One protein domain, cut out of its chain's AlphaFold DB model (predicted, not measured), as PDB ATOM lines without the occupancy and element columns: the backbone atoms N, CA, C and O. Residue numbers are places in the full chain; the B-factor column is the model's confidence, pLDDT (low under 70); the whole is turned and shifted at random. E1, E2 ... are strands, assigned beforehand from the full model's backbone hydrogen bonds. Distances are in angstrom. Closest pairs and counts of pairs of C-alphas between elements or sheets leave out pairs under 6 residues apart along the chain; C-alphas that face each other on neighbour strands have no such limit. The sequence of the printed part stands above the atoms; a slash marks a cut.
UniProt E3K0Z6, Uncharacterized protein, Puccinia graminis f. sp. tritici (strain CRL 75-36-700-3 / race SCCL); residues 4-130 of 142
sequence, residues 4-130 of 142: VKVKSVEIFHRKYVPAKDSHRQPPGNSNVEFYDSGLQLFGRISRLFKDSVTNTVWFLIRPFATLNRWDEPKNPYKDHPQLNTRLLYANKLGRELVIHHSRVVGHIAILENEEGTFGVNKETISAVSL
ATOM      1  N   VAL A   4      58.062  13.935  29.224       92.12
ATOM      2  CA  VAL A   4      58.698  14.813  28.244       92.12
ATOM      3  C   VAL A   4      57.851  16.067  28.087       92.12
ATOM      4  O   VAL A   4      56.657  15.994  27.794       92.12
ATOM      5  N   LYS A   5      58.461  17.240  28.280       91.31
ATOM      6  CA  LYS A   5      57.811  18.529  28.013       91.31
ATOM      7  C   LYS A   5      57.522  18.656  26.517       91.31
ATOM      8  O   LYS A   5      58.415  18.439  25.700       91.31
ATOM      9  N   VAL A   6      56.315  19.090  26.161       92.06
ATOM     10  CA  VAL A   6      55.933  19.339  24.761       92.06
ATOM     11  C   VAL A   6      55.599  20.813  24.535       92.06
ATOM     12  O   VAL A   6      55.156  21.516  25.443       92.06
ATOM     13  N   LYS A   7      55.865  21.307  23.320       90.44
ATOM     14  CA  LYS A   7      55.646  22.717  22.950       90.44
ATOM     15  C   LYS A   7      54.190  23.016  22.598       90.44
ATOM     16  O   LYS A   7      53.731  24.129  22.813       90.44
ATOM     17  N   SER A   8      53.493  22.038  22.038       92.50
ATOM     18  CA  SER A   8      52.074  22.090  21.703       92.50
ATOM     19  C   SER A   8      51.547  20.670  21.562       92.50
ATOM     20  O   SER A   8      52.333  19.744  21.348       92.50
ATOM     21  N   VAL A   9      50.232  20.513  21.623       92.88
ATOM     22  CA  VAL A   9      49.545  19.265  21.284       92.88
ATOM     23  C   VAL A   9      48.348  19.583  20.400       92.88
ATOM     24  O   VAL A   9      47.721  20.628  20.568       92.88
ATOM     25  N   GLU A  10      48.050  18.700  19.457       91.81
ATOM     26  CA  GLU A  10      46.813  18.730  18.689       91.81
ATOM     27  C   GLU A  10      45.899  17.606  19.175       91.81
ATOM     28  O   GLU A  10      46.321  16.453  19.243       91.81
ATOM     29  N   ILE A  11      44.680  17.953  19.583       87.94
ATOM     30  CA  ILE A  11      43.678  17.010  20.093       87.94
ATOM     31  C   ILE A  11      42.332  17.432  19.511       87.94
ATOM     32  O   ILE A  11      41.965  18.599  19.638       87.94
ATOM     33  N   PHE A  12      41.615  16.513  18.860       83.94
ATOM     34  CA  PHE A  12      40.323  16.785  18.208       83.94
ATOM     35  C   PHE A  12      40.351  18.032  17.302       83.94
ATOM     36  O   PHE A  12      39.519  18.927  17.434       83.94
ATOM     37  N   HIS A  13      41.355  18.125  16.417       86.19
ATOM     38  CA  HIS A  13      41.574  19.260  15.499       86.19
ATOM     39  C   HIS A  13      41.792  20.621  16.183       86.19
ATOM     40  O   HIS A  13      41.652  21.677  15.565       86.19
ATOM     41  N   ARG A  14      42.149  20.619  17.473       88.62
ATOM     42  CA  ARG A  14      42.448  21.826  18.250       88.62
ATOM     43  C   ARG A  14      43.891  21.802  18.704       88.62
ATOM     44  O   ARG A  14      44.350  20.835  19.312       88.62
ATOM     45  N   LYS A  15      44.604  22.890  18.430       92.62
ATOM     46  CA  LYS A  15      45.998  23.061  18.831       92.62
ATOM     47  C   LYS A  15      46.085  23.816  20.149       92.62
ATOM     48  O   LYS A  15      45.835  25.020  20.190       92.62
ATOM     49  N   TYR A  16      46.562  23.132  21.180       93.38
ATOM     50  CA  TYR A  16      46.815  23.689  22.502       93.38
ATOM     51  C   TYR A  16      48.283  24.066  22.653       93.38
ATOM     52  O   TYR A  16      49.186  23.298  22.300       93.38
ATOM     53  N   VAL A  17      48.528  25.255  23.200       92.62
ATOM     54  CA  VAL A  17      49.874  25.799  23.409       92.62
ATOM     55  C   VAL A  17      49.946  26.354  24.832       92.62
ATOM     56  O   VAL A  17      49.060  27.115  25.213       92.62
ATOM     57  N   PRO A  18      50.964  26.008  25.636       91.62
ATOM     58  CA  PRO A  18      51.147  26.621  26.940       91.62
ATOM     59  C   PRO A  18      51.459  28.110  26.782       91.62
ATOM     60  O   PRO A  18      52.172  28.520  25.858       91.62
ATOM     61  N   ALA A  19      50.956  28.922  27.705       87.94
ATOM     62  CA  ALA A  19      51.392  30.297  27.849       87.94
ATOM     63  C   ALA A  19      52.904  30.307  28.108       87.94
ATOM     64  O   ALA A  19      53.397  29.632  29.008       87.94
ATOM     65  N   LYS A  20      53.664  31.033  27.282       68.69
ATOM     66  CA  LYS A  20      55.072  31.289  27.591       68.69
ATOM     67  C   LYS A  20      55.105  32.259  28.766       68.69
ATOM     68  O   LYS A  20      54.546  33.342  28.653       68.69
ATOM     69  N   ASP A  21      55.838  31.923  29.821       56.75
ATOM     70  CA  ASP A  21      56.016  32.779  31.007       56.75
ATOM     71  C   ASP A  21      56.767  34.108  30.727       56.75
ATOM     72  O   ASP A  21      57.108  34.820  31.663       56.75
ATOM     73  N   SER A  22      57.082  34.453  29.467       53.09
ATOM     74  CA  SER A  22      58.099  35.469  29.130       53.09
ATOM     75  C   SER A  22      57.693  36.623  28.207       53.09
ATOM     76  O   SER A  22      58.476  37.563  28.122       53.09
ATOM     77  N   HIS A  23      56.523  36.650  27.548       43.03
ATOM     78  CA  HIS A  23      56.183  37.787  26.668       43.03
ATOM     79  C   HIS A  23      54.709  38.209  26.705       43.03
ATOM     80  O   HIS A  23      53.812  37.379  26.835       43.03
ATOM     81  N   ARG A  24      54.513  39.537  26.598       53.38
ATOM     82  CA  ARG A  24      53.236  40.268  26.540       53.38
ATOM     83  C   ARG A  24      52.278  39.576  25.567       53.38
ATOM     84  O   ARG A  24      52.612  39.402  24.403       53.38
ATOM     85  N   GLN A  25      51.107  39.223  26.087       56.22
ATOM     86  CA  GLN A  25      50.060  38.392  25.493       56.22
ATOM     87  C   GLN A  25      50.433  36.905  25.318       56.22
ATOM     88  O   GLN A  25      51.187  36.534  24.414       56.22
ATOM     89  N   PRO A  26      49.884  36.012  26.168       58.81
ATOM     90  CA  PRO A  26      50.017  34.581  25.948       58.81
ATOM     91  C   PRO A  26      49.335  34.196  24.621       58.81
ATOM     92  O   PRO A  26      48.395  34.869  24.197       58.81
ATOM     93  N   PRO A  27      49.764  33.107  23.956       62.34
ATOM     94  CA  PRO A  27      49.108  32.637  22.739       62.34
ATOM     95  C   PRO A  27      47.603  32.463  22.986       62.34
ATOM     96  O   PRO A  27      47.229  31.876  24.006       62.34
ATOM     97  N   GLY A  28      46.751  32.925  22.064       64.81
ATOM     98  CA  GLY A  28      45.287  32.869  22.219       64.81
ATOM     99  C   GLY A  28      44.755  31.471  22.574       64.81
ATOM    100  O   GLY A  28      43.824  31.334  23.358       64.81
ATOM    101  N   ASN A  29      45.445  30.421  22.121       82.31
ATOM    102  CA  ASN A  29      45.075  29.019  22.341       82.31
ATOM    103  C   ASN A  29      45.581  28.424  23.674       82.31
ATOM    104  O   ASN A  29      45.663  27.200  23.818       82.31
ATOM    105  N   SER A  30      45.988  29.260  24.630       91.31
ATOM    106  CA  SER A  30      46.471  28.820  25.949       91.31
ATOM    107  C   SER A  30      45.402  28.845  27.036       91.31
ATOM    108  O   SER A  30      45.599  28.241  28.089       91.31
ATOM    109  N   ASN A  31      44.274  29.517  26.800       93.56
ATOM    110  CA  ASN A  31      43.157  29.540  27.735       93.56
ATOM    111  C   ASN A  31      42.198  28.396  27.407       93.56
ATOM    112  O   ASN A  31      41.865  28.168  26.239       93.56
ATOM    113  N   VAL A  32      41.771  27.676  28.437       94.31
ATOM    114  CA  VAL A  32      40.962  26.470  28.292       94.31
ATOM    115  C   VAL A  32      39.890  26.357  29.354       94.31
ATOM    116  O   VAL A  32      40.024  26.852  30.475       94.31
ATOM    117  N   GLU A  33      38.851  25.633  28.979       94.94
ATOM    118  CA  GLU A  33      37.859  25.071  29.871       94.94
ATOM    119  C   GLU A  33      38.211  23.613  30.168       94.94
ATOM    120  O   GLU A  33      38.640  22.866  29.281       94.94
ATOM    121  N   PHE A  34      38.016  23.196  31.414       95.00
ATOM    122  CA  PHE A  34      38.258  21.830  31.848       95.00
ATOM    123  C   PHE A  34      37.384  21.455  33.047       95.00
ATOM    124  O   PHE A  34      36.867  22.323  33.753       95.00
ATOM    125  N   TYR A  35      37.261  20.154  33.294       95.06
ATOM    126  CA  TYR A  35      36.626  19.615  34.490       95.06
ATOM    127  C   TYR A  35      37.661  19.138  35.506       95.06
ATOM    128  O   TYR A  35      38.588  18.392  35.174       95.06
ATOM    129  N   ASP A  36      37.453  19.502  36.767       94.50
ATOM    130  CA  ASP A  36      38.173  18.930  37.900       94.50
ATOM    131  C   ASP A  36      37.200  18.635  39.043       94.50
ATOM    132  O   ASP A  36      36.391  19.484  39.407       94.50
ATOM    133  N   SER A  37      37.239  17.416  39.583       91.06
ATOM    134  CA  SER A  37      36.339  16.971  40.662       91.06
ATOM    135  C   SER A  37      34.844  17.282  40.421       91.06
ATOM    136  O   SER A  37      34.124  17.652  41.342       91.06
ATOM    137  N   GLY A  38      34.375  17.169  39.171       89.12
ATOM    138  CA  GLY A  38      32.987  17.460  38.777       89.12
ATOM    139  C   GLY A  38      32.661  18.945  38.566       89.12
ATOM    140  O   GLY A  38      31.557  19.270  38.138       89.12
ATOM    141  N   LEU A  39      33.611  19.850  38.806       91.38
ATOM    142  CA  LEU A  39      33.451  21.285  38.596       91.38
ATOM    143  C   LEU A  39      34.019  21.700  37.240       91.38
ATOM    144  O   LEU A  39      35.166  21.401  36.914       91.38
ATOM    145  N   GLN A  40      33.222  22.434  36.469       92.50
ATOM    146  CA  GLN A  40      33.667  23.108  35.250       92.50
ATOM    147  C   GLN A  40      34.463  24.358  35.642       92.50
ATOM    148  O   GLN A  40      33.950  25.221  36.365       92.50
ATOM    149  N   LEU A  41      35.696  24.472  35.160       94.75
ATOM    150  CA  LEU A  41      36.640  25.536  35.491       94.75
ATOM    151  C   LEU A  41      37.279  26.106  34.226       94.75
ATOM    152  O   LEU A  41      37.442  25.414  33.224       94.75
ATOM    153  N   PHE A  42      37.687  27.372  34.302       95.25
ATOM    154  CA  PHE A  42      38.445  28.050  33.255       95.25
ATOM    155  C   PHE A  42      39.853  28.343  33.758       95.25
ATOM    156  O   PHE A  42      40.050  28.691  34.925       95.25
ATOM    157  N   GLY A  43      40.847  28.221  32.887       94.56
ATOM    158  CA  GLY A  43      42.234  28.435  33.269       94.56
ATOM    159  C   GLY A  43      43.165  28.626  32.090       94.56
ATOM    160  O   GLY A  43      42.756  28.644  30.930       94.56
ATOM    161  N   ARG A  44      44.445  28.761  32.414       94.00
ATOM    162  CA  ARG A  44      45.528  28.934  31.452       94.00
ATOM    163  C   ARG A  44      46.499  27.771  31.540       94.00
ATOM    164  O   ARG A  44      46.931  27.396  32.627       94.00
ATOM    165  N   ILE A  45      46.857  27.209  30.394       94.56
ATOM    166  CA  ILE A  45      47.858  26.152  30.295       94.56
ATOM    167  C   ILE A  45      49.227  26.764  30.598       94.56
ATOM    168  O   ILE A  45      49.715  27.600  29.839       94.56
ATOM    169  N   SER A  46      49.872  26.316  31.668       92.69
ATOM    170  CA  SER A  46      51.251  26.683  32.011       92.69
ATOM    171  C   SER A  46      52.260  25.723  31.385       92.69
ATOM    172  O   SER A  46      53.354  26.114  30.977       92.69
ATOM    173  N   ARG A  47      51.905  24.439  31.271       93.50
ATOM    174  CA  ARG A  47      52.790  23.426  30.686       93.50
ATOM    175  C   ARG A  47      51.996  22.295  30.058       93.50
ATOM    176  O   ARG A  47      50.923  21.937  30.528       93.50
ATOM    177  N   LEU A  48      52.586  21.693  29.034       94.75
ATOM    178  CA  LEU A  48      52.158  20.417  28.485       94.75
ATOM    179  C   LEU A  48      53.287  19.406  28.649       94.75
ATOM    180  O   LEU A  48      54.463  19.732  28.436       94.75
ATOM    181  N   PHE A  49      52.934  18.181  29.008       94.75
ATOM    182  CA  PHE A  49      53.886  17.086  29.100       94.75
ATOM    183  C   PHE A  49      53.238  15.766  28.700       94.75
ATOM    184  O   PHE A  49      52.022  15.594  28.781       94.75
ATOM    185  N   LYS A  50      54.071  14.851  28.218       94.56
ATOM    186  CA  LYS A  50      53.670  13.546  27.708       94.56
ATOM    187  C   LYS A  50      54.380  12.454  28.494       94.56
ATOM    188  O   LYS A  50      55.572  12.592  28.770       94.56
ATOM    189  N   ASP A  51      53.666  11.394  28.838       92.12
ATOM    190  CA  ASP A  51      54.287  10.164  29.328       92.12
ATOM    191  C   ASP A  51      55.042   9.483  28.172       92.12
ATOM    192  O   ASP A  51      54.489   9.301  27.085       92.12
ATOM    193  N   SER A  52      56.317   9.144  28.379       88.94
ATOM    194  CA  SER A  52      57.167   8.554  27.338       88.94
ATOM    195  C   SER A  52      56.775   7.127  26.945       88.94
ATOM    196  O   SER A  52      57.173   6.669  25.878       88.94
ATOM    197  N   VAL A  53      56.060   6.411  27.813       90.06
ATOM    198  CA  VAL A  53      55.661   5.012  27.628       90.06
ATOM    199  C   VAL A  53      54.274   4.946  27.005       90.06
ATOM    200  O   VAL A  53      54.095   4.325  25.961       90.06
ATOM    201  N   THR A  54      53.289   5.609  27.613       91.69
ATOM    202  CA  THR A  54      51.890   5.519  27.155       91.69
ATOM    203  C   THR A  54      51.549   6.528  26.070       91.69
ATOM    204  O   THR A  54      50.471   6.470  25.484       91.69
ATOM    205  N   ASN A  55      52.435   7.496  25.819       88.56
ATOM    206  CA  ASN A  55      52.160   8.646  24.969       88.56
ATOM    207  C   ASN A  55      50.959   9.503  25.436       88.56
ATOM    208  O   ASN A  55      50.484  10.360  24.686       88.56
ATOM    209  N   THR A  56      50.497   9.336  26.678       92.88
ATOM    210  CA  THR A  56      49.393  10.115  27.245       92.88
ATOM    211  C   THR A  56      49.813  11.559  27.491       92.88
ATOM    212  O   THR A  56      50.884  11.817  28.045       92.88
ATOM    213  N   VAL A  57      48.950  12.504  27.115       94.31
ATOM    214  CA  VAL A  57      49.185  13.939  27.301       94.31
ATOM    215  C   VAL A  57      48.478  14.453  28.550       94.31
ATOM    216  O   VAL A  57      47.302  14.166  28.792       94.31
ATOM    217  N   TRP A  58      49.213  15.265  29.301       96.00
ATOM    218  CA  TRP A  58      48.779  15.922  30.523       96.00
ATOM    219  C   TRP A  58      48.997  17.430  30.424       96.00
ATOM    220  O   TRP A  58      49.980  17.917  29.852       96.00
ATOM    221  N   PHE A  59      48.059  18.165  31.008       96.44
ATOM    222  CA  PHE A  59      48.016  19.615  31.023       96.44
ATOM    223  C   PHE A  59      48.291  20.092  32.445       96.44
ATOM    224  O   PHE A  59      47.608  19.686  33.381       96.44
ATOM    225  N   LEU A  60      49.271  20.974  32.612       95.81
ATOM    226  CA  LEU A  60      49.428  21.753  33.834       95.81
ATOM    227  C   LEU A  60      48.678  23.066  33.633       95.81
ATOM    228  O   LEU A  60      49.097  23.890  32.815       95.81
ATOM    229  N   ILE A  61      47.559  23.236  34.329       95.50
ATOM    230  CA  ILE A  61      46.651  24.371  34.152       95.50
ATOM    231  C   ILE A  61      46.604  25.180  35.440       95.50
ATOM    232  O   ILE A  61      46.469  24.623  36.527       95.50
ATOM    233  N   ARG A  62      46.675  26.504  35.319       94.88
ATOM    234  CA  ARG A  62      46.378  27.431  36.411       94.88
ATOM    235  C   ARG A  62      44.957  27.961  36.243       94.88
ATOM    236  O   ARG A  62      44.714  28.691  35.279       94.88
ATOM    237  N   PRO A  63      44.016  27.602  37.132       95.69
ATOM    238  CA  PRO A  63      42.653  28.115  37.070       95.69
ATOM    239  C   PRO A  63      42.637  29.635  37.244       95.69
ATOM    240  O   PRO A  63      43.413  30.170  38.038       95.69
ATOM    241  N   PHE A  64      41.735  30.329  36.559       95.06
ATOM    242  CA  PHE A  64      41.411  31.714  36.895       95.06
ATOM    243  C   PHE A  64      40.625  31.744  38.206       95.06
ATOM    244  O   PHE A  64      39.782  30.880  38.459       95.06
ATOM    245  N   ALA A  65      40.901  32.723  39.062       94.31
ATOM    246  CA  ALA A  65      40.180  32.849  40.318       94.31
ATOM    247  C   ALA A  65      38.756  33.371  40.089       94.31
ATOM    248  O   ALA A  65      38.547  34.361  39.386       94.31
ATOM    249  N   THR A  66      37.793  32.734  40.750       94.50
ATOM    250  CA  THR A  66      36.407  33.203  40.819       94.50
ATOM    251  C   THR A  66      36.310  34.492  41.628       94.50
ATOM    252  O   THR A  66      37.195  34.800  42.441       94.50
ATOM    253  N   LEU A  67      35.218  35.233  41.435       95.44
ATOM    254  CA  LEU A  67      34.925  36.394  42.264       95.44
ATOM    255  C   LEU A  67      34.750  35.972  43.724       95.44
ATOM    256  O   LEU A  67      34.383  34.841  44.052       95.44
ATOM    257  N   ASN A  68      35.078  36.892  44.625       95.19
ATOM    258  CA  ASN A  68      34.803  36.700  46.041       95.19
ATOM    259  C   ASN A  68      33.346  37.090  46.359       95.19
ATOM    260  O   ASN A  68      32.681  37.746  45.560       95.19
ATOM    261  N   ARG A  69      32.873  36.760  47.568       96.12
ATOM    262  CA  ARG A  69      31.490  37.020  48.017       96.12
ATOM    263  C   ARG A  69      31.013  38.479  47.910       96.12
ATOM    264  O   ARG A  69      29.814  38.714  47.893       96.12
ATOM    265  N   TRP A  70      31.930  39.445  47.891       96.31
ATOM    266  CA  TRP A  70      31.631  40.877  47.796       96.31
ATOM    267  C   TRP A  70      31.532  41.369  46.350       96.31
ATOM    268  O   TRP A  70      30.858  42.363  46.092       96.31
ATOM    269  N   ASP A  71      32.201  40.689  45.418       96.62
ATOM    270  CA  ASP A  71      32.211  41.058  44.000       96.62
ATOM    271  C   ASP A  71      31.227  40.221  43.174       96.62
ATOM    272  O   ASP A  71      30.709  40.721  42.182       96.62
ATOM    273  N   GLU A  72      30.889  38.998  43.600       96.25
ATOM    274  CA  GLU A  72      29.896  38.154  42.914       96.25
ATOM    275  C   GLU A  72      28.538  38.854  42.694       96.25
ATOM    276  O   GLU A  72      28.006  38.767  41.589       96.25
ATOM    277  N   PRO A  73      27.979  39.636  43.645       96.12
ATOM    278  CA  PRO A  73      26.722  40.352  43.405       96.12
ATOM    279  C   PRO A  73      26.776  41.367  42.254       96.12
ATOM    280  O   PRO A  73      25.721  41.726  41.723       96.12
ATOM    281  N   LYS A  74      27.980  41.821  41.883       96.75
ATOM    282  CA  LYS A  74      28.251  42.796  40.819       96.75
ATOM    283  C   LYS A  74      28.420  42.147  39.443       96.75
ATOM    284  O   LYS A  74      28.537  42.848  38.444       96.75
ATOM    285  N   ASN A  75      28.454  40.816  39.389       96.31
ATOM    286  CA  ASN A  75      28.566  40.054  38.156       96.31
ATOM    287  C   ASN A  75      27.357  40.346  37.238       96.31
ATOM    288  O   ASN A  75      26.230  40.003  37.605       96.31
ATOM    289  N   PRO A  76      27.562  40.935  36.045       95.06
ATOM    290  CA  PRO A  76      26.473  41.281  35.133       95.06
ATOM    291  C   PRO A  76      25.854  40.046  34.462       95.06
ATOM    292  O   PRO A  76      24.785  40.140  33.872       95.06
ATOM    293  N   TYR A  77      26.517  38.886  34.534       93.81
ATOM    294  CA  TYR A  77      26.081  37.653  33.877       93.81
ATOM    295  C   TYR A  77      25.300  36.716  34.804       93.81
ATOM    296  O   TYR A  77      24.797  35.695  34.341       93.81
ATOM    297  N   LYS A  78      25.186  37.041  36.101       90.94
ATOM    298  CA  LYS A  78      24.575  36.156  37.113       90.94
ATOM    299  C   LYS A  78      23.125  35.770  36.782       90.94
ATOM    300  O   LYS A  78      22.731  34.633  37.009       90.94
ATOM    301  N   ASP A  79      22.379  36.697  36.181       91.75
ATOM    302  CA  ASP A  79      20.969  36.529  35.812       91.75
ATOM    303  C   ASP A  79      20.799  36.128  34.329       91.75
ATOM    304  O   ASP A  79      19.689  36.097  33.795       91.75
ATOM    305  N   HIS A  80      21.907  35.827  33.639       89.81
ATOM    306  CA  HIS A  80      21.941  35.516  32.208       89.81
ATOM    307  C   HIS A  80      22.736  34.231  31.902       89.81
ATOM    308  O   HIS A  80      23.704  34.264  31.134       89.81
ATOM    309  N   PRO A  81      22.335  33.072  32.462       84.88
ATOM    310  CA  PRO A  81      23.052  31.804  32.288       84.88
ATOM    311  C   PRO A  81      23.174  31.362  30.819       84.88
ATOM    312  O   PRO A  81      24.139  30.691  30.454       84.88
ATOM    313  N   GLN A  82      22.250  31.784  29.952       84.38
ATOM    314  CA  GLN A  82      22.266  31.495  28.516       84.38
ATOM    315  C   GLN A  82      23.476  32.083  27.776       84.38
ATOM    316  O   GLN A  82      23.801  31.620  26.686       84.38
ATOM    317  N   LEU A  83      24.152  33.089  28.346       84.38
ATOM    318  CA  LEU A  83      25.344  33.686  27.737       84.38
ATOM    319  C   LEU A  83      26.590  32.800  27.877       84.38
ATOM    320  O   LEU A  83      27.616  33.122  27.281       84.38
ATOM    321  N   ASN A  84      26.537  31.731  28.688       84.94
ATOM    322  CA  ASN A  84      27.666  30.837  28.981       84.94
ATOM    323  C   ASN A  84      28.980  31.591  29.283       84.94
ATOM    324  O   ASN A  84      30.077  31.194  28.881       84.94
ATOM    325  N   THR A  85      28.844  32.736  29.950       91.38
ATOM    326  CA  THR A  85      29.930  33.670  30.227       91.38
ATOM    327  C   THR A  85      30.184  33.697  31.724       91.38
ATOM    328  O   THR A  85      29.248  33.736  32.523       91.38
ATOM    329  N   ARG A  86      31.456  33.688  32.118       93.94
ATOM    330  CA  ARG A  86      31.881  33.803  33.516       93.94
ATOM    331  C   ARG A  86      32.737  35.041  33.701       93.94
ATOM    332  O   ARG A  86      33.704  35.231  32.967       93.94
ATOM    333  N   LEU A  87      32.410  35.838  34.714       96.62
ATOM    334  CA  LEU A  87      33.265  36.924  35.177       96.62
ATOM    335  C   LEU A  87      34.266  36.369  36.201       96.62
ATOM    336  O   LEU A  87      33.871  35.773  37.202       96.62
ATOM    337  N   LEU A  88      35.563  36.522  35.938       96.62
ATOM    338  CA  LEU A  88      36.659  35.984  36.759       96.62
ATOM    339  C   LEU A  88      37.716  37.072  36.982       96.62
ATOM    340  O   LEU A  88      37.750  38.055  36.250       96.62
ATOM    341  N   TYR A  89      38.612  36.924  37.958       96.00
ATOM    342  CA  TYR A  89      39.724  37.873  38.112       96.00
ATOM    343  C   TYR A  89      40.805  37.650  37.047       96.00
ATOM    344  O   TYR A  89      41.253  36.520  36.852       96.00
ATOM    345  N   ALA A  90      41.282  38.730  36.418       89.19
ATOM    346  CA  ALA A  90      42.259  38.658  35.325       89.19
ATOM    347  C   ALA A  90      43.648  38.197  35.799       89.19
ATOM    348  O   ALA A  90      44.242  37.270  35.247       89.19
ATOM    349  N   ASN A  91      44.136  38.812  36.879       81.12
ATOM    350  CA  ASN A  91      45.516  38.670  37.352       81.12
ATOM    351  C   ASN A  91      45.674  37.749  38.565       81.12
ATOM    352  O   ASN A  91      46.726  37.704  39.205       81.12
ATOM    353  N   LYS A  92      44.635  36.971  38.888       83.19
ATOM    354  CA  LYS A  92      44.670  36.018  39.996       83.19
ATOM    355  C   LYS A  92      44.509  34.601  39.468       83.19
ATOM    356  O   LYS A  92      43.409  34.152  39.164       83.19
ATOM    357  N   LEU A  93      45.632  33.897  39.406       85.69
ATOM    358  CA  LEU A  93      45.689  32.488  39.050       85.69
ATOM    359  C   LEU A  93      45.759  31.615  40.304       85.69
ATOM    360  O   LEU A  93      46.541  31.882  41.219       85.69
ATOM    361  N   GLY A  94      44.963  30.551  40.319       87.50
ATOM    362  CA  GLY A  94      44.985  29.521  41.348       87.50
ATOM    363  C   GLY A  94      46.260  28.672  41.325       87.50
ATOM    364  O   GLY A  94      47.198  28.898  40.547       87.50
ATOM    365  N   ARG A  95      46.274  27.666  42.208       91.31
ATOM    366  CA  ARG A  95      47.302  26.621  42.232       91.31
ATOM    367  C   ARG A  95      47.243  25.813  40.935       91.31
ATOM    368  O   ARG A  95      46.165  25.576  40.402       91.31
ATOM    369  N   GLU A  96      48.407  25.396  40.450       93.19
ATOM    370  CA  GLU A  96      48.506  24.507  39.296       93.19
ATOM    371  C   GLU A  96      47.800  23.171  39.552       93.19
ATOM    372  O   GLU A  96      47.978  22.551  40.604       93.19
ATOM    373  N   LEU A  97      47.031  22.731  38.559       95.69
ATOM    374  CA  LEU A  97      46.348  21.446  38.520       95.69
ATOM    375  C   LEU A  97      46.897  20.613  37.362       95.69
ATOM    376  O   LEU A  97      47.129  21.134  36.269       95.69
ATOM    377  N   VAL A  98      47.091  19.316  37.603       95.94
ATOM    378  CA  VAL A  98      47.473  18.345  36.571       95.94
ATOM    379  C   VAL A  98      46.210  17.688  36.035       95.94
ATOM    380  O   VAL A  98      45.557  16.914  36.729       95.94
ATOM    381  N   ILE A  99      45.872  18.003  34.791       96.62
ATOM    382  CA  ILE A  99      44.625  17.608  34.146       96.62
ATOM    383  C   ILE A  99      44.935  16.665  32.985       96.62
ATOM    384  O   ILE A  99      45.750  16.965  32.110       96.62
ATOM    385  N   HIS A 100      44.292  15.499  32.979       95.19
ATOM    386  CA  HIS A 100      44.341  14.587  31.840       95.19
ATOM    387  C   HIS A 100      43.636  15.222  30.635       95.19
ATOM    388  O   HIS A 100      42.594  15.853  30.807       95.19
ATOM    389  N   HIS A 101      44.154  15.029  29.419       93.25
ATOM    390  CA  HIS A 101      43.598  15.682  28.228       93.25
ATOM    391  C   HIS A 101      42.090  15.448  28.019       93.25
ATOM    392  O   HIS A 101      41.404  16.351  27.559       93.25
ATOM    393  N   SER A 102      41.558  14.282  28.403       92.81
ATOM    394  CA  SER A 102      40.124  13.966  28.268       92.81
ATOM    395  C   SER A 102      39.204  14.820  29.146       92.81
ATOM    396  O   SER A 102      37.995  14.818  28.947       92.81
ATOM    397  N   ARG A 103      39.757  15.532  30.134       94.94
ATOM    398  CA  ARG A 103      39.011  16.461  30.992       94.94
ATOM    399  C   ARG A 103      39.057  17.900  30.484       94.94
ATOM    400  O   ARG A 103      38.406  18.759  31.068       94.94
ATOM    401  N   VAL A 104      39.830  18.179  29.435       94.44
ATOM    402  CA  VAL A 104      39.855  19.487  28.774       94.44
ATOM    403  C   VAL A 104      38.710  19.528  27.769       94.44
ATOM    404  O   VAL A 104      38.646  18.702  26.863       94.44
ATOM    405  N   VAL A 105      37.809  20.495  27.928       92.69
ATOM    406  CA  VAL A 105      36.635  20.659  27.058       92.69
ATOM    407  C   VAL A 105      37.031  21.363  25.763       92.69
ATOM    408  O   VAL A 105      36.636  20.969  24.663       92.69
ATOM    409  N   GLY A 106      37.836  22.418  25.873       92.50
ATOM    410  CA  GLY A 106      38.221  23.215  24.718       92.50
ATOM    411  C   GLY A 106      38.828  24.556  25.076       92.50
ATOM    412  O   GLY A 106      39.225  24.800  26.214       92.50
ATOM    413  N   HIS A 107      38.907  25.419  24.069       93.25
ATOM    414  CA  HIS A 107      39.365  26.791  24.228       93.25
ATOM    415  C   HIS A 107      38.263  27.693  24.774       93.25
ATOM    416  O   HIS A 107      37.074  27.475  24.532       93.25
ATOM    417  N   ILE A 108      38.694  28.748  25.453       93.19
ATOM    418  CA  ILE A 108      37.829  29.857  25.848       93.19
ATOM    419  C   ILE A 108      38.312  31.135  25.169       93.19
ATOM    420  O   ILE A 108      39.520  31.325  24.983       93.19
ATOM    421  N   ALA A 109      37.380  32.024  24.846       91.69
ATOM    422  CA  ALA A 109      37.697  33.412  24.545       91.69
ATOM    423  C   ALA A 109      37.600  34.237  25.831       91.69
ATOM    424  O   ALA A 109      36.773  33.956  26.699       91.69
ATOM    425  N   ILE A 110      38.465  35.241  25.952       92.25
ATOM    426  CA  ILE A 110      38.484  36.159  27.090       92.25
ATOM    427  C   ILE A 110      38.416  37.596  26.583       92.25
ATOM    428  O   ILE A 110      39.082  37.941  25.608       92.25
ATOM    429  N   LEU A 111      37.626  38.416  27.265       93.31
ATOM    430  CA  LEU A 111      37.654  39.869  27.169       93.31
ATOM    431  C   LEU A 111      38.184  40.405  28.498       93.31
ATOM    432  O   LEU A 111      37.615  40.102  29.544       93.31
ATOM    433  N   GLU A 112      39.285  41.148  28.460       93.44
ATOM    434  CA  GLU A 112      39.841  41.809  29.642       93.44
ATOM    435  C   GLU A 112      39.046  43.080  29.944       93.44
ATOM    436  O   GLU A 112      38.746  43.866  29.046       93.44
ATOM    437  N   ASN A 113      38.705  43.262  31.214       95.69
ATOM    438  CA  ASN A 113      37.985  44.417  31.718       95.69
ATOM    439  C   ASN A 113      38.886  45.164  32.704       95.69
ATOM    440  O   ASN A 113      39.428  44.558  33.639       95.69
ATOM    441  N   GLU A 114      38.995  46.478  32.526       96.44
ATOM    442  CA  GLU A 114      39.748  47.345  33.430       96.44
ATOM    443  C   GLU A 114      39.139  47.352  34.841       96.44
ATOM    444  O   GLU A 114      37.954  47.057  35.046       96.44
ATOM    445  N   GLU A 115      39.957  47.702  35.830       96.31
ATOM    446  CA  GLU A 115      39.488  47.949  37.190       96.31
ATOM    447  C   GLU A 115      38.355  48.994  37.216       96.31
ATOM    448  O   GLU A 115      38.365  49.980  36.487       96.31
ATOM    449  N   GLY A 116      37.353  48.764  38.066       95.94
ATOM    450  CA  GLY A 116      36.151  49.589  38.166       95.94
ATOM    451  C   GLY A 116      35.022  49.127  37.243       95.94
ATOM    452  O   GLY A 116      33.861  49.466  37.492       95.94
ATOM    453  N   THR A 117      35.307  48.291  36.238       96.62
ATOM    454  CA  THR A 117      34.259  47.708  35.388       96.62
ATOM    455  C   THR A 117      33.288  46.885  36.239       96.62
ATOM    456  O   THR A 117      33.691  46.145  37.138       96.62
ATOM    457  N   PHE A 118      31.983  47.051  35.993       95.75
ATOM    458  CA  PHE A 118      30.900  46.460  36.793       95.75
ATOM    459  C   PHE A 118      30.938  46.837  38.291       95.75
ATOM    460  O   PHE A 118      30.258  46.222  39.105       95.75
ATOM    461  N   GLY A 119      31.728  47.843  38.688       95.94
ATOM    462  CA  GLY A 119      31.931  48.219  40.090       95.94
ATOM    463  C   GLY A 119      32.889  47.299  40.863       95.94
ATOM    464  O   GLY A 119      32.873  47.292  42.099       95.94
ATOM    465  N   VAL A 120      33.696  46.483  40.175       96.44
ATOM    466  CA  VAL A 120      34.716  45.616  40.790       96.44
ATOM    467  C   VAL A 120      36.062  46.345  40.818       96.44
ATOM    468  O   VAL A 120      36.611  46.671  39.774       96.44
ATOM    469  N   ASN A 121      36.646  46.548  42.004       95.12
ATOM    470  CA  ASN A 121      37.919  47.278  42.186       95.12
ATOM    471  C   ASN A 121      39.155  46.408  41.883       95.12
ATOM    472  O   ASN A 121      40.146  46.427  42.611       95.12
ATOM    473  N   LYS A 122      39.043  45.527  40.888       95.00
ATOM    474  CA  LYS A 122      40.109  44.663  40.375       95.00
ATOM    475  C   LYS A 122      39.843  44.412  38.902       95.00
ATOM    476  O   LYS A 122      38.687  44.305  38.503       95.00
ATOM    477  N   GLU A 123      40.899  44.224  38.126       96.06
ATOM    478  CA  GLU A 123      40.778  43.776  36.740       96.06
ATOM    479  C   GLU A 123      40.113  42.394  36.672       96.06
ATOM    480  O   GLU A 123      40.434  41.463  37.433       96.06
ATOM    481  N   THR A 124      39.184  42.252  35.734       97.19
ATOM    482  CA  THR A 124      38.428  41.016  35.520       97.19
ATOM    483  C   THR A 124      38.544  40.555  34.076       97.19
ATOM    484  O   THR A 124      38.980  41.296  33.202       97.19
ATOM    485  N   ILE A 125      38.172  39.308  33.824       95.81
ATOM    486  CA  ILE A 125      37.962  38.775  32.485       95.81
ATOM    487  C   ILE A 125      36.530  38.285  32.364       95.81
ATOM    488  O   ILE A 125      36.032  37.575  33.243       95.81
ATOM    489  N   SER A 126      35.892  38.626  31.255       95.88
ATOM    490  CA  SER A 126      34.681  37.957  30.798       95.88
ATOM    491  C   SER A 126      35.111  36.799  29.912       95.88
ATOM    492  O   SER A 126      35.634  36.998  28.816       95.88
ATOM    493  N   ALA A 127      34.963  35.583  30.423       94.56
ATOM    494  CA  ALA A 127      35.396  34.367  29.758       94.56
ATOM    495  C   ALA A 127      34.191  33.600  29.217       94.56
ATOM    496  O   ALA A 127      33.240  33.344  29.955       94.56
ATOM    497  N   VAL A 128      34.257  33.199  27.951       92.94
ATOM    498  CA  VAL A 128      33.216  32.414  27.284       92.94
ATOM    499  C   VAL A 128      33.817  31.131  26.733       92.94
ATOM    500  O   VAL A 128      34.892  31.139  26.122       92.94
ATOM    501  N   SER A 129      33.128  30.015  26.955       90.88
ATOM    502  CA  SER A 129      33.478  28.765  26.287       90.88
ATOM    503  C   SER A 129      33.147  28.863  24.806       90.88
ATOM    504  O   SER A 129      32.043  29.261  24.441       90.88
ATOM    505  N   LEU A 130      34.087  28.477  23.944       88.25
ATOM    506  CA  LEU A 130      33.850  28.456  22.500       88.25
ATOM    507  C   LEU A 130      33.162  27.167  22.025       88.25
ATOM    508  O   LEU A 130      32.902  27.040  20.831       88.25
TER     509      LEU A 130
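This is residues 4 to 130 of the 142 residues of an uncharacterized protein of Puccinia graminis f. sp. tritici (strain CRL 75-36-700-3 / race SCCL) (UniProt E3K0Z6). The core is a closed barrel of six antiparallel strands, E4, E5, E6, E7, E10 and E9 round the ring and back to E4, drawn out at one end by the long hairpin of E5 and E6. E1 pairs onto E5 and E8 onto E6 outside the ring, and the small hairpin of E2 and E3 makes a separate two-stranded sheet. The printed part has 127 residues, with no named helix and ten named strands, E1 to E10 in order; the class is all strand. It is compact, with a radius of gyration of the C-alphas of 15.2 A, yet elongated in outline, spanning 50 by 32 by 25 A.

In the barrel, E4, residues 31 to 36, E5, residues 39 to 51, E6, residues 57 to 66, and E7, residues 85 to 93, form a meander, each strand the antiparallel neighbour of the one before and each successive pair a hairpin. N 34 and O 41 of E4 and E5 are 2.9 A apart, within hydrogen-bond range, as are N 60 and O 47 of E6 and E5, 2.8 A, and N 65 and O 92 of E6 and E7, 2.9 A. E5 bends by 96 degrees at residue 42; it pairs with E4 over residues 39 to 44 and with E6 over residues 43 to 50. E10, residues 124 to 129, is the antiparallel neighbour of E7, with N 88 and O 125 at 2.9 A. It forms a hairpin with E9, residues 104 to 113, with N 111 and O 126 at 2.9 A. E9 closes the ring on E4, with N 33 and O 106 at 2.9 A. E8, residues 97 to 100, is antiparallel to E6, with N 59 and O 99 at 2.8 A. E1, residues 4 to 6, is antiparallel to E5, with N 4 and O 50 at 2.9 A. The hairpin of E2, residues 9 to 11, and E3, residues 14 to 16, has N 11 and O 14 at 2.9 A.

E1 begins at C-alpha 4, (58.698, 14.813, 28.244), and E10 ends at C-alpha 129, (33.478, 28.765, 26.287). From first to last C-alpha E6 is 26.8 A long, E5 25.4 A, E9 25.2 A and E7 18.1 A.

The two C-alphas farthest apart, those of Val 53 and Gly 119, are 50.8 A apart. The printed part has no cut. The links E3 to E4 and E6 to E7 are long, with 14 and 18 residues. The mean pLDDT of the printed part is 90.3; residues 20 to 28 are under 70.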